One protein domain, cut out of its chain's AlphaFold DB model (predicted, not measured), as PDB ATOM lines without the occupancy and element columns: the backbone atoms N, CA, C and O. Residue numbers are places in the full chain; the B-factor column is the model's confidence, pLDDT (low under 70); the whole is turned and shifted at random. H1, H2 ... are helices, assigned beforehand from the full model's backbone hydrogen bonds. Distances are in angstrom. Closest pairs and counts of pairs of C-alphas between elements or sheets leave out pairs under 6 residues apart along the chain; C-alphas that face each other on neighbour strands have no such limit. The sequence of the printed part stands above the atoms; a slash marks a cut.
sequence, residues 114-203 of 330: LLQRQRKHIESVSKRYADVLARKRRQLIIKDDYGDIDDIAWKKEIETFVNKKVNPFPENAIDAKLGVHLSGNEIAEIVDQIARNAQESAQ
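Overview. This is residues 114 to 203 of the 330 residues of the protein "Restriction endonuclease Mrr" of Litorivivens lipolytica (UniProt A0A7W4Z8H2). The longest helix, H4, crosses the hairpin of H2 and H3 nearly at right angles; H1 slants past H4, and long links reach to opposite ends. The 90 printed residues hold four named helices, H1 to H4 in order, and no named strand: all helix. The whole is only just loose, close to compact, with radius of gyration of the C-alphas 14.7 A and spans 50 by 25 by 19 A.

Along the chain. Find C-alpha 184 at (-23.439, -118.851, 39.088); from there H4 runs 25.7 A to residue 201. H1, residues 114 to 127, begins at (-33.636, -106.577, 39.146); H2 is residues 130 to 140, H3 152 to 166.

Arrangement. H4, with residues 194 to 199 alone, touches H2 about perpendicular, 84 degrees; closest C-alphas Ala 134 and Ala 195, 4.4 A. H2 and H3 form a hairpin, 27 degrees. In each helix every O i to N i+4 pair is within hydrogen-bond range.

Size, cuts and confidence. Asp 145 and Ala 173 have the farthest C-alphas, 50.0 A apart, in the two long links. Confidence is under 70 at residues 168 to 180 and 201 to 203.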
ATOM      1  N   LEU A 114     -34.935-106.419  39.805       79.69
ATOM      2  CA  LEU A 114     -33.636-106.577  39.146       79.69
ATOM      3  C   LEU A 114     -33.319-108.056  38.890       79.69
ATOM      4  O   LEU A 114     -32.974-108.416  37.759       79.69
ATOM      5  N   LEU A 115     -33.511-108.922  39.888       82.38
ATOM      6  CA  LEU A 115     -33.314-110.369  39.746       82.38
ATOM      7  C   LEU A 115     -34.248-110.970  38.689       82.38
ATOM      8  O   LEU A 115     -33.816-111.775  37.859       82.38
ATOM      9  N   GLN A 116     -35.510-110.535  38.641       86.06
ATOM     10  CA  GLN A 116     -36.452-110.966  37.608       86.06
ATOM     11  C   GLN A 116     -36.015-110.544  36.201       86.06
ATOM     12  O   GLN A 116     -36.170-111.319  35.252       86.06
ATOM     13  N   ARG A 117     -35.467-109.334  36.032       84.06
ATOM     14  CA  ARG A 117     -34.930-108.882  34.737       84.06
ATOM     15  C   ARG A 117     -33.735-109.724  34.304       84.06
ATOM     16  O   ARG A 117     -33.706-110.161  33.152       84.06
ATOM     17  N   GLN A 118     -32.798-109.995  35.216       84.44
ATOM     18  CA  GLN A 118     -31.648-110.866  34.952       84.44
ATOM     19  C   GLN A 118     -32.111-112.271  34.545       84.44
ATOM     20  O   GLN A 118     -31.717-112.765  33.487       84.44
ATOM     21  N   ARG A 119     -33.028-112.875  35.313       87.44
ATOM     22  CA  ARG A 119     -33.625-114.184  35.008       87.44
ATOM     23  C   ARG A 119     -34.266-114.212  33.621       87.44
ATOM     24  O   ARG A 119     -33.940-115.085  32.823       87.44
ATOM     25  N   LYS A 120     -35.120-113.236  33.291       88.12
ATOM     26  CA  LYS A 120     -35.764-113.145  31.966       88.12
ATOM     27  C   LYS A 120     -34.744-113.047  30.836       88.12
ATOM     28  O   LYS A 120     -34.932-113.663  29.786       88.12
ATOM     29  N   HIS A 121     -33.664-112.294  31.039       85.88
ATOM     30  CA  HIS A 121     -32.585-112.212  30.063       85.88
ATOM     31  C   HIS A 121     -31.922-113.580  29.850       85.88
ATOM     32  O   HIS A 121     -31.895-114.062  28.715       85.88
ATOM     33  N   ILE A 122     -31.480-114.238  30.928       87.94
ATOM     34  CA  ILE A 122     -30.863-115.575  30.890       87.94
ATOM     35  C   ILE A 122     -31.781-116.577  30.190       87.94
ATOM     36  O   ILE A 122     -31.341-117.294  29.289       87.94
ATOM     37  N   GLU A 123     -33.063-116.595  30.556       90.38
ATOM     38  CA  GLU A 123     -34.061-117.468  29.942       90.38
ATOM     39  C   GLU A 123     -34.195-117.199  28.442       90.38
ATOM     40  O   GLU A 123     -34.171-118.137  27.646       90.38
ATOM     41  N   SER A 124     -34.304-115.931  28.035       88.06
ATOM     42  CA  SER A 124     -34.448-115.566  26.622       88.06
ATOM     43  C   SER A 124     -33.237-115.985  25.785       88.06
ATOM     44  O   SER A 124     -33.389-116.490  24.671       88.06
ATOM     45  N   VAL A 125     -32.025-115.827  26.327       88.62
ATOM     46  CA  VAL A 125     -30.791-116.229  25.652       88.62
ATOM     47  C   VAL A 125     -30.721-117.747  25.547       88.62
ATOM     48  O   VAL A 125     -30.467-118.259  24.457       88.62
ATOM     49  N   SER A 126     -30.983-118.448  26.649       91.69
ATOM     50  CA  SER A 126     -30.860-119.904  26.758       91.69
ATOM     51  C   SER A 126     -31.909-120.641  25.928       91.69
ATOM     52  O   SER A 126     -31.575-121.622  25.268       91.69
ATOM     53  N   LYS A 127     -33.146-120.127  25.853       87.94
ATOM     54  CA  LYS A 127     -34.218-120.692  25.011       87.94
ATOM     55  C   LYS A 127     -33.847-120.766  23.529       87.94
ATOM     56  O   LYS A 127     -34.241-121.714  22.862       87.94
ATOM     57  N   ARG A 128     -33.030-119.839  23.013       85.44
ATOM     58  CA  ARG A 128     -32.531-119.897  21.621       85.44
ATOM     59  C   ARG A 128     -31.615-121.093  21.348       85.44
ATOM     60  O   ARG A 128     -31.383-121.423  20.191       85.44
ATOM     61  N   TYR A 129     -31.077-121.709  22.397       88.19
ATOM     62  CA  TYR A 129     -30.190-122.866  22.333       88.19
ATOM     63  C   TYR A 129     -30.812-124.114  22.973       88.19
ATOM     64  O   TYR A 129     -30.093-125.086  23.197       88.19
ATOM     65  N   ALA A 130     -32.120-124.105  23.257       84.81
ATOM     66  CA  ALA A 130     -32.811-125.156  24.002       84.81
ATOM     67  C   ALA A 130     -32.564-126.562  23.428       84.81
ATOM     68  O   ALA A 130     -32.160-127.451  24.172       84.81
ATOM     69  N   ASP A 131     -32.679-126.738  22.110       74.06
ATOM     70  CA  ASP A 131     -32.485-128.042  21.455       74.06
ATOM     71  C   ASP A 131     -31.040-128.549  21.572       74.06
ATOM     72  O   ASP A 131     -30.778-129.729  21.817       74.06
ATOM     73  N   VAL A 132     -30.071-127.640  21.425       79.81
ATOM     74  CA  VAL A 132     -28.644-127.968  21.548       79.81
ATOM     75  C   VAL A 132     -28.310-128.328  22.994       79.81
ATOM     76  O   VAL A 132     -27.588-129.299  23.223       79.81
ATOM     77  N   LEU A 133     -28.847-127.572  23.954       89.75
ATOM     78  CA  LEU A 133     -28.682-127.816  25.384       89.75
ATOM     79  C   LEU A 133     -29.312-129.154  25.789       89.75
ATOM     80  O   LEU A 133     -28.643-129.950  26.437       89.75
ATOM     81  N   ALA A 134     -30.532-129.452  25.336       85.50
ATOM     82  CA  ALA A 134     -31.196-130.736  25.564       85.50
ATOM     83  C   ALA A 134     -30.375-131.915  25.025       85.50
ATOM     84  O   ALA A 134     -30.189-132.926  25.708       85.50
ATOM     85  N   ARG A 135     -29.827-131.779  23.812       79.62
ATOM     86  CA  ARG A 135     -28.960-132.801  23.216       79.62
ATOM     87  C   ARG A 135     -27.672-132.995  24.013       79.62
ATOM     88  O   ARG A 135     -27.312-134.130  24.312       79.62
ATOM     89  N   LYS A 136     -26.976-131.906  24.352       84.00
ATOM     90  CA  LYS A 136     -25.743-131.951  25.153       84.00
ATOM     91  C   LYS A 136     -25.992-132.568  26.523       84.00
ATOM     92  O   LYS A 136     -25.222-133.426  26.940       84.00
ATOM     93  N   ARG A 137     -27.101-132.208  27.166       89.31
ATOM     94  CA  ARG A 137     -27.539-132.782  28.434       89.31
ATOM     95  C   ARG A 137     -27.702-134.296  28.347       89.31
ATOM     96  O   ARG A 137     -27.139-135.011  29.164       89.31
ATOM     97  N   ARG A 138     -28.389-134.796  27.316       82.00
ATOM     98  CA  ARG A 138     -28.563-136.241  27.091       82.00
ATOM     99  C   ARG A 138     -27.242-136.979  26.858       82.00
ATOM    100  O   ARG A 138     -27.121-138.132  27.242       82.00
ATOM    101  N   GLN A 139     -26.281-136.335  26.200       78.31
ATOM    102  CA  GLN A 139     -24.974-136.928  25.902       78.31
ATOM    103  C   GLN A 139     -24.038-136.955  27.113       78.31
ATOM    104  O   GLN A 139     -23.204-137.847  27.215       78.31
ATOM    105  N   LEU A 140     -24.128-135.942  27.975       86.88
ATOM    106  CA  LEU A 140     -23.165-135.708  29.051       86.88
ATOM    107  C   LEU A 140     -23.654-136.185  30.418       86.88
ATOM    108  O   LEU A 140     -22.831-136.306  31.317       86.88
ATOM    109  N   ILE A 141     -24.956-136.441  30.572       86.50
ATOM    110  CA  ILE A 141     -25.512-137.097  31.756       86.50
ATOM    111  C   ILE A 141     -25.579-138.594  31.480       86.50
ATOM    112  O   ILE A 141     -26.416-139.056  30.701       86.50
ATOM    113  N   ILE A 142     -24.693-139.342  32.125       78.81
ATOM    114  CA  ILE A 142     -24.538-140.785  31.938       78.81
ATOM    115  C   ILE A 142     -24.877-141.473  33.263       78.81
ATOM    116  O   ILE A 142     -24.673-140.903  34.331       78.81
ATOM    117  N   LYS A 143     -25.436-142.683  33.204       79.19
ATOM    118  CA  LYS A 143     -25.530-143.554  34.380       79.19
ATOM    119  C   LYS A 143     -24.285-144.424  34.436       79.19
ATOM    120  O   LYS A 143     -23.967-145.054  33.428       79.19
ATOM    121  N   ASP A 144     -23.595-144.432  35.564       77.25
ATOM    122  CA  ASP A 144     -22.439-145.299  35.750       77.25
ATOM    123  C   ASP A 144     -22.845-146.780  35.899       77.25
ATOM    124  O   ASP A 144     -24.032-147.126  35.940       77.25
ATOM    125  N   ASP A 145     -21.850-147.667  35.971       77.88
ATOM    126  CA  ASP A 145     -22.051-149.118  36.109       77.88
ATOM    127  C   ASP A 145     -22.799-149.509  37.402       77.88
ATOM    128  O   ASP A 145     -23.300-150.631  37.516       77.88
ATOM    129  N   TYR A 146     -22.894-148.593  38.371       83.44
ATOM    130  CA  TYR A 146     -23.580-148.770  39.652       83.44
ATOM    131  C   TYR A 146     -24.992-148.159  39.655       83.44
ATOM    132  O   TYR A 146     -25.757-148.380  40.595       83.44
ATOM    133  N   GLY A 147     -25.380-147.479  38.572       74.31
ATOM    134  CA  GLY A 147     -26.689-146.857  38.391       74.31
ATOM    135  C   GLY A 147     -26.780-145.413  38.890       74.31
ATOM    136  O   GLY A 147     -27.867-144.829  38.799       74.31
ATOM    137  N   ASP A 148     -25.675-144.834  39.364       83.00
ATOM    138  CA  ASP A 148     -25.598-143.444  39.800       83.00
ATOM    139  C   ASP A 148     -25.486-142.505  38.590       83.00
ATOM    140  O   ASP A 148     -24.927-142.843  37.546       83.00
ATOM    141  N   ILE A 149     -26.076-141.311  38.700       82.25
ATOM    142  CA  ILE A 149     -26.071-140.316  37.621       82.25
ATOM    143  C   ILE A 149     -24.790-139.480  37.720       82.25
ATOM    144  O   ILE A 149     -24.629-138.716  38.670       82.25
ATOM    145  N   ASP A 150     -23.928-139.563  36.706       86.44
ATOM    146  CA  ASP A 150     -22.795-138.655  36.521       86.44
ATOM    147  C   ASP A 150     -23.225-137.460  35.658       86.44
ATOM    148  O   ASP A 150     -23.540-137.597  34.473       86.44
ATOM    149  N   ASP A 151     -23.249-136.275  36.269       90.06
ATOM    150  CA  ASP A 151     -23.566-134.998  35.629       90.06
ATOM    151  C   ASP A 151     -22.373-134.025  35.582       90.06
ATOM    152  O   ASP A 151     -22.535-132.858  35.209       90.06
ATOM    153  N   ILE A 152     -21.158-134.482  35.917       90.81
ATOM    154  CA  ILE A 152     -19.967-133.626  36.035       90.81
ATOM    155  C   ILE A 152     -19.656-132.957  34.693       90.81
ATOM    156  O   ILE A 152     -19.407-131.749  34.614       90.81
ATOM    157  N   ALA A 153     -19.689-133.740  33.614       88.69
ATOM    158  CA  ALA A 153     -19.425-133.238  32.271       88.69
ATOM    159  C   ALA A 153     -20.504-132.243  31.813       88.69
ATOM    160  O   ALA A 153     -20.195-131.259  31.137       88.69
ATOM    161  N   TRP A 154     -21.754-132.461  32.229       93.69
ATOM    162  CA  TRP A 154     -22.868-131.570  31.931       93.69
ATOM    163  C   TRP A 154     -22.756-130.231  32.668       93.69
ATOM    164  O   TRP A 154     -22.859-129.178  32.035       93.69
ATOM    165  N   LYS A 155     -22.442-130.244  33.967       93.00
ATOM    166  CA  LYS A 155     -22.197-129.023  34.755       93.00
ATOM    167  C   LYS A 155     -21.100-128.156  34.134       93.00
ATOM    168  O   LYS A 155     -21.281-126.952  33.960       93.00
ATOM    169  N   LYS A 156     -20.002-128.776  33.689       93.06
ATOM    170  CA  LYS A 156     -18.905-128.080  32.995       93.06
ATOM    171  C   LYS A 156     -19.327-127.471  31.652       93.06
ATOM    172  O   LYS A 156     -18.848-126.397  31.269       93.06
ATOM    173  N   GLU A 157     -20.205-128.145  30.913       93.81
ATOM    174  CA  GLU A 157     -20.765-127.611  29.667       93.81
ATOM    175  C   GLU A 157     -21.677-126.407  29.944       93.81
ATOM    176  O   GLU A 157     -21.562-125.405  29.236       93.81
ATOM    177  N   ILE A 158     -22.509-126.449  30.995       93.56
ATOM    178  CA  ILE A 158     -23.327-125.299  31.418       93.56
ATOM    179  C   ILE A 158     -22.439-124.102  31.749       93.56
ATOM    180  O   ILE A 158     -22.672-123.021  31.214       93.56
ATOM    181  N   GLU A 159     -21.394-124.272  32.562       90.19
ATOM    182  CA  GLU A 159     -20.454-123.186  32.880       90.19
ATOM    183  C   GLU A 159     -19.844-122.579  31.609       90.19
ATOM    184  O   GLU A 159     -19.776-121.357  31.438       90.19
ATOM    185  N   THR A 160     -19.436-123.438  30.674       90.69
ATOM    186  CA  THR A 160     -18.870-123.015  29.388       90.69
ATOM    187  C   THR A 160     -19.892-122.242  28.553       90.69
ATOM    188  O   THR A 160     -19.551-121.220  27.947       90.69
ATOM    189  N   PHE A 161     -21.138-122.711  28.511       92.56
ATOM    190  CA  PHE A 161     -22.237-122.061  27.810       92.56
ATOM    191  C   PHE A 161     -22.569-120.703  28.430       92.56
ATOM    192  O   PHE A 161     -22.637-119.707  27.707       92.56
ATOM    193  N   VAL A 162     -22.706-120.642  29.756       89.06
ATOM    194  CA  VAL A 162     -23.009-119.414  30.493       89.06
ATOM    195  C   VAL A 162     -21.948-118.361  30.204       89.06
ATOM    196  O   VAL A 162     -22.282-117.282  29.722       89.06
ATOM    197  N   ASN A 163     -20.670-118.707  30.360       86.06
ATOM    198  CA  ASN A 163     -19.559-117.781  30.129       86.06
ATOM    199  C   ASN A 163     -19.464-117.281  28.681       86.06
ATOM    200  O   ASN A 163     -19.061-116.146  28.448       86.06
ATOM    201  N   LYS A 164     -19.813-118.109  27.689       87.94
ATOM    202  CA  LYS A 164     -19.678-117.746  26.266       87.94
ATOM    203  C   LYS A 164     -20.920-117.097  25.661       87.94
ATOM    204  O   LYS A 164     -20.796-116.411  24.645       87.94
ATOM    205  N   LYS A 165     -22.113-117.410  26.171       87.00
ATOM    206  CA  LYS A 165     -23.397-117.084  25.525       87.00
ATOM    207  C   LYS A 165     -24.325-116.265  26.405       87.00
ATOM    208  O   LYS A 165     -24.983-115.377  25.874       87.00
ATOM    209  N   VAL A 166     -24.392-116.569  27.700       81.25
ATOM    210  CA  VAL A 166     -25.317-115.922  28.647       81.25
ATOM    211  C   VAL A 166     -24.693-114.696  29.292       81.25
ATOM    212  O   VAL A 166     -25.406-113.733  29.546       81.25
ATOM    213  N   ASN A 167     -23.380-114.710  29.522       71.31
ATOM    214  CA  ASN A 167     -22.677-113.637  30.199       71.31
ATOM    215  C   ASN A 167     -21.940-112.701  29.222       71.31
ATOM    216  O   ASN A 167     -20.730-112.824  29.036       71.31
ATOM    217  N   PRO A 168     -22.639-111.728  28.615       56.06
ATOM    218  CA  PRO A 168     -22.032-110.490  28.179       56.06
ATOM    219  C   PRO A 168     -22.643-109.323  28.962       56.06
ATOM    220  O   PRO A 168     -22.903-108.291  28.351       56.06
ATOM    221  N   PHE A 169     -22.941-109.472  30.264       54.59
ATOM    222  CA  PHE A 169     -23.265-108.306  31.086       54.59
ATOM    223  C   PHE A 169     -22.012-107.429  31.081       54.59
ATOM    224  O   PHE A 169     -21.004-107.823  31.675       54.59
ATOM    225  N   PRO A 170     -22.003-106.272  30.387       47.50
ATOM    226  CA  PRO A 170     -20.989-105.297  30.711       47.50
ATOM    227  C   PRO A 170     -21.280-104.910  32.159       47.50
ATOM    228  O   PRO A 170     -22.439-104.919  32.585       47.50
ATOM    229  N   GLU A 171     -20.253-104.572  32.917       48.12
ATOM    230  CA  GLU A 171     -20.386-103.861  34.183       48.12
ATOM    231  C   GLU A 171     -21.074-102.502  33.927       48.12
ATOM    232  O   GLU A 171     -20.474-101.433  33.999       48.12
ATOM    233  N   ASN A 172     -22.345-102.500  33.535       42.56
ATOM    234  CA  ASN A 172     -23.124-101.296  33.392       42.56
ATOM    235  C   ASN A 172     -23.402-100.867  34.826       42.56
ATOM    236  O   ASN A 172     -24.117-101.542  35.564       42.56
ATOM    237  N   ALA A 173     -22.771 -99.754  35.198       47.22
ATOM    238  CA  ALA A 173     -22.597 -99.158  36.525       47.22
ATOM    239  C   ALA A 173     -23.860 -98.982  37.406       47.22
ATOM    240  O   ALA A 173     -23.785 -98.387  38.481       47.22
ATOM    241  N   ILE A 174     -25.018 -99.464  36.961       46.00
ATOM    242  CA  ILE A 174     -26.297 -99.443  37.665       46.00
ATOM    243  C   ILE A 174     -26.449-100.697  38.552       46.00
ATOM    244  O   ILE A 174     -26.875-100.551  39.695       46.00
ATOM    245  N   ASP A 175     -26.002-101.882  38.110       48.53
ATOM    246  CA  ASP A 175     -26.109-103.135  38.891       48.53
ATOM    247  C   ASP A 175     -25.034-103.234  39.992       48.53
ATOM    248  O   ASP A 175     -25.301-103.667  41.116       48.53
ATOM    249  N   ALA A 176     -23.836-102.700  39.725       49.44
ATOM    250  CA  ALA A 176     -22.744-102.609  40.700       49.44
ATOM    251  C   ALA A 176     -23.088-101.740  41.926       49.44
ATOM    252  O   ALA A 176     -22.442-101.845  42.965       49.44
ATOM    253  N   LYS A 177     -24.105-100.872  41.816       45.16
ATOM    254  CA  LYS A 177     -24.473 -99.911  42.863       45.16
ATOM    255  C   LYS A 177     -25.410-100.496  43.927       45.16
ATOM    256  O   LYS A 177     -25.501 -99.918  45.006       45.16
ATOM    257  N   LEU A 178     -26.084-101.613  43.629       53.03
ATOM    258  CA  LEU A 178     -26.974-102.328  44.556       53.03
ATOM    259  C   LEU A 178     -26.441-103.714  44.967       53.03
ATOM    260  O   LEU A 178     -26.940-104.282  45.931       53.03
ATOM    261  N   GLY A 179     -25.451-104.264  44.251       58.28
ATOM    262  CA  GLY A 179     -24.775-105.521  44.607       58.28
ATOM    263  C   GLY A 179     -25.594-106.802  44.393       58.28
ATOM    264  O   GLY A 179     -25.108-107.888  44.702       58.28
ATOM    265  N   VAL A 180     -26.812-106.708  43.853       66.75
ATOM    266  CA  VAL A 180     -27.724-107.851  43.695       66.75
ATOM    267  C   VAL A 180     -27.586-108.475  42.307       66.75
ATOM    268  O   VAL A 180     -27.954-107.877  41.295       66.75
ATOM    269  N   HIS A 181     -27.066-109.699  42.263       74.25
ATOM    270  CA  HIS A 181     -26.908-110.495  41.049       74.25
ATOM    271  C   HIS A 181     -27.237-111.962  41.324       74.25
ATOM    272  O   HIS A 181     -27.033-112.441  42.439       74.25
ATOM    273  N   LEU A 182     -27.732-112.670  40.305       74.62
ATOM    274  CA  LEU A 182     -27.887-114.123  40.378       74.62
ATOM    275  C   LEU A 182     -26.508-114.783  40.493       74.62
ATOM    276  O   LEU A 182     -25.589-114.481  39.725       74.62
ATOM    277  N   SER A 183     -26.380-115.711  41.433       80.69
ATOM    278  CA  SER A 183     -25.188-116.535  41.597       80.69
ATOM    279  C   SER A 183     -24.992-117.467  40.398       80.69
ATOM    280  O   SER A 183     -25.942-117.844  39.707       80.69
ATOM    281  N   GLY A 184     -23.750-117.906  40.168       78.56
ATOM    282  CA  GLY A 184     -23.439-118.851  39.088       78.56
ATOM    283  C   GLY A 184     -24.279-120.135  39.147       78.56
ATOM    284  O   GLY A 184     -24.701-120.633  38.105       78.56
ATOM    285  N   ASN A 185     -24.601-120.609  40.354       81.75
ATOM    286  CA  ASN A 185     -25.443-121.786  40.564       81.75
ATOM    287  C   ASN A 185     -26.900-121.543  40.149       81.75
ATOM    288  O   ASN A 185     -27.499-122.397  39.504       81.75
ATOM    289  N   GLU A 186     -27.467-120.374  40.457       85.06
ATOM    290  CA  GLU A 186     -28.834-120.031  40.043       85.06
ATOM    291  C   GLU A 186     -28.947-119.900  38.523       85.06
ATOM    292  O   GLU A 186     -29.918-120.368  37.926       85.06
ATOM    293  N   ILE A 187     -27.939-119.303  37.879       86.88
ATOM    294  CA  ILE A 187     -27.871-119.222  36.417       86.88
ATOM    295  C   ILE A 187     -27.773-120.631  35.823       86.88
ATOM    296  O   ILE A 187     -28.486-120.943  34.866       86.88
ATOM    297  N   ALA A 188     -26.922-121.487  36.395       89.06
ATOM    298  CA  ALA A 188     -26.761-122.863  35.948       89.06
ATOM    299  C   ALA A 188     -28.065-123.667  36.069       89.06
ATOM    300  O   ALA A 188     -28.429-124.357  35.117       89.06
ATOM    301  N   GLU A 189     -28.809-123.514  37.168       92.31
ATOM    302  CA  GLU A 189     -30.100-124.186  37.361       92.31
ATOM    303  C   GLU A 189     -31.148-123.715  36.343       92.31
ATOM    304  O   GLU A 189     -31.890-124.529  35.800       92.31
ATOM    305  N   ILE A 190     -31.185-122.417  36.005       92.38
ATOM    306  CA  ILE A 190     -32.077-121.905  34.948       92.38
ATOM    307  C   ILE A 190     -31.766-122.579  33.607       92.38
ATOM    308  O   ILE A 190     -32.679-123.015  32.900       92.38
ATOM    309  N   VAL A 191     -30.483-122.657  33.244       94.38
ATOM    310  CA  VAL A 191     -30.043-123.285  31.990       94.38
ATOM    311  C   VAL A 191     -30.364-124.778  31.992       94.38
ATOM    312  O   VAL A 191     -30.894-125.282  30.999       94.38
ATOM    313  N   ASP A 192     -30.092-125.478  33.093       94.56
ATOM    314  CA  ASP A 192     -30.393-126.901  33.209       94.56
ATOM    315  C   ASP A 192     -31.898-127.169  33.144       94.56
ATOM    316  O   ASP A 192     -32.318-128.062  32.415       94.56
ATOM    317  N   GLN A 193     -32.737-126.365  33.802       94.19
ATOM    318  CA  GLN A 193     -34.191-126.514  33.719       94.19
ATOM    319  C   GLN A 193     -34.703-126.326  32.285       94.19
ATOM    320  O   GLN A 193     -35.566-127.078  31.833       94.19
ATOM    321  N   ILE A 194     -34.161-125.361  31.536       93.00
ATOM    322  CA  ILE A 194     -34.499-125.181  30.115       93.00
ATOM    323  C   ILE A 194     -34.074-126.409  29.305       93.00
ATOM    324  O   ILE A 194     -34.851-126.886  28.481       93.00
ATOM    325  N   ALA A 195     -32.878-126.941  29.559       91.94
ATOM    326  CA  ALA A 195     -32.378-128.137  28.893       91.94
ATOM    327  C   ALA A 195     -33.214-129.385  29.227       91.94
ATOM    328  O   ALA A 195     -33.521-130.156  28.321       91.94
ATOM    329  N   ARG A 196     -33.623-129.569  30.492       89.38
ATOM    330  CA  ARG A 196     -34.540-130.631  30.951       89.38
ATOM    331  C   ARG A 196     -35.890-130.524  30.255       89.38
ATOM    332  O   ARG A 196     -36.307-131.475  29.609       89.38
ATOM    333  N   ASN A 197     -36.516-129.349  30.303       87.81
ATOM    334  CA  ASN A 197     -37.814-129.115  29.672       87.81
ATOM    335  C   ASN A 197     -37.752-129.382  28.166       87.81
ATOM    336  O   ASN A 197     -38.651-130.009  27.615       87.81
ATOM    337  N   ALA A 198     -36.685-128.937  27.498       83.12
ATOM    338  CA  ALA A 198     -36.455-129.191  26.078       83.12
ATOM    339  C   ALA A 198     -36.180-130.679  25.787       83.12
ATOM    340  O   ALA A 198     -36.632-131.212  24.782       83.12
ATOM    341  N   GLN A 199     -35.490-131.383  26.687       79.19
ATOM    342  CA  GLN A 199     -35.270-132.827  26.586       79.19
ATOM    343  C   GLN A 199     -36.571-133.626  26.766       79.19
ATOM    344  O   GLN A 199     -36.759-134.625  26.077       79.19
ATOM    345  N   GLU A 200     -37.445-133.208  27.679       73.19
ATOM    346  CA  GLU A 200     -38.746-133.837  27.939       73.19
ATOM    347  C   GLU A 200     -39.754-133.543  26.826       73.19
ATOM    348  O   GLU A 200     -40.463-134.442  26.381       73.19
ATOM    349  N   SER A 201     -39.765-132.312  26.312       64.50
ATOM    350  CA  SER A 201     -40.554-131.944  25.127       64.50
ATOM    351  C   SER A 201     -40.006-132.529  23.824       64.50
ATOM    352  O   SER A 201     -40.745-132.597  22.851       64.50
ATOM    353  N   ALA A 202     -38.771-133.046  23.817       59.50
ATOM    354  CA  ALA A 202     -38.255-133.901  22.747       59.50
ATOM    355  C   ALA A 202     -38.831-135.335  22.773       59.50
ATOM    356  O   ALA A 202     -38.314-136.207  22.068       59.50
ATOM    357  N   GLN A 203     -39.880-135.610  23.563       61.44
ATOM    358  CA  GLN A 203     -40.793-136.706  23.238       61.44
ATOM    359  C   GLN A 203     -41.279-136.533  21.799       61.44
ATOM    360  O   GLN A 203     -41.569-135.423  21.358       61.44
TER     361      GLN A 203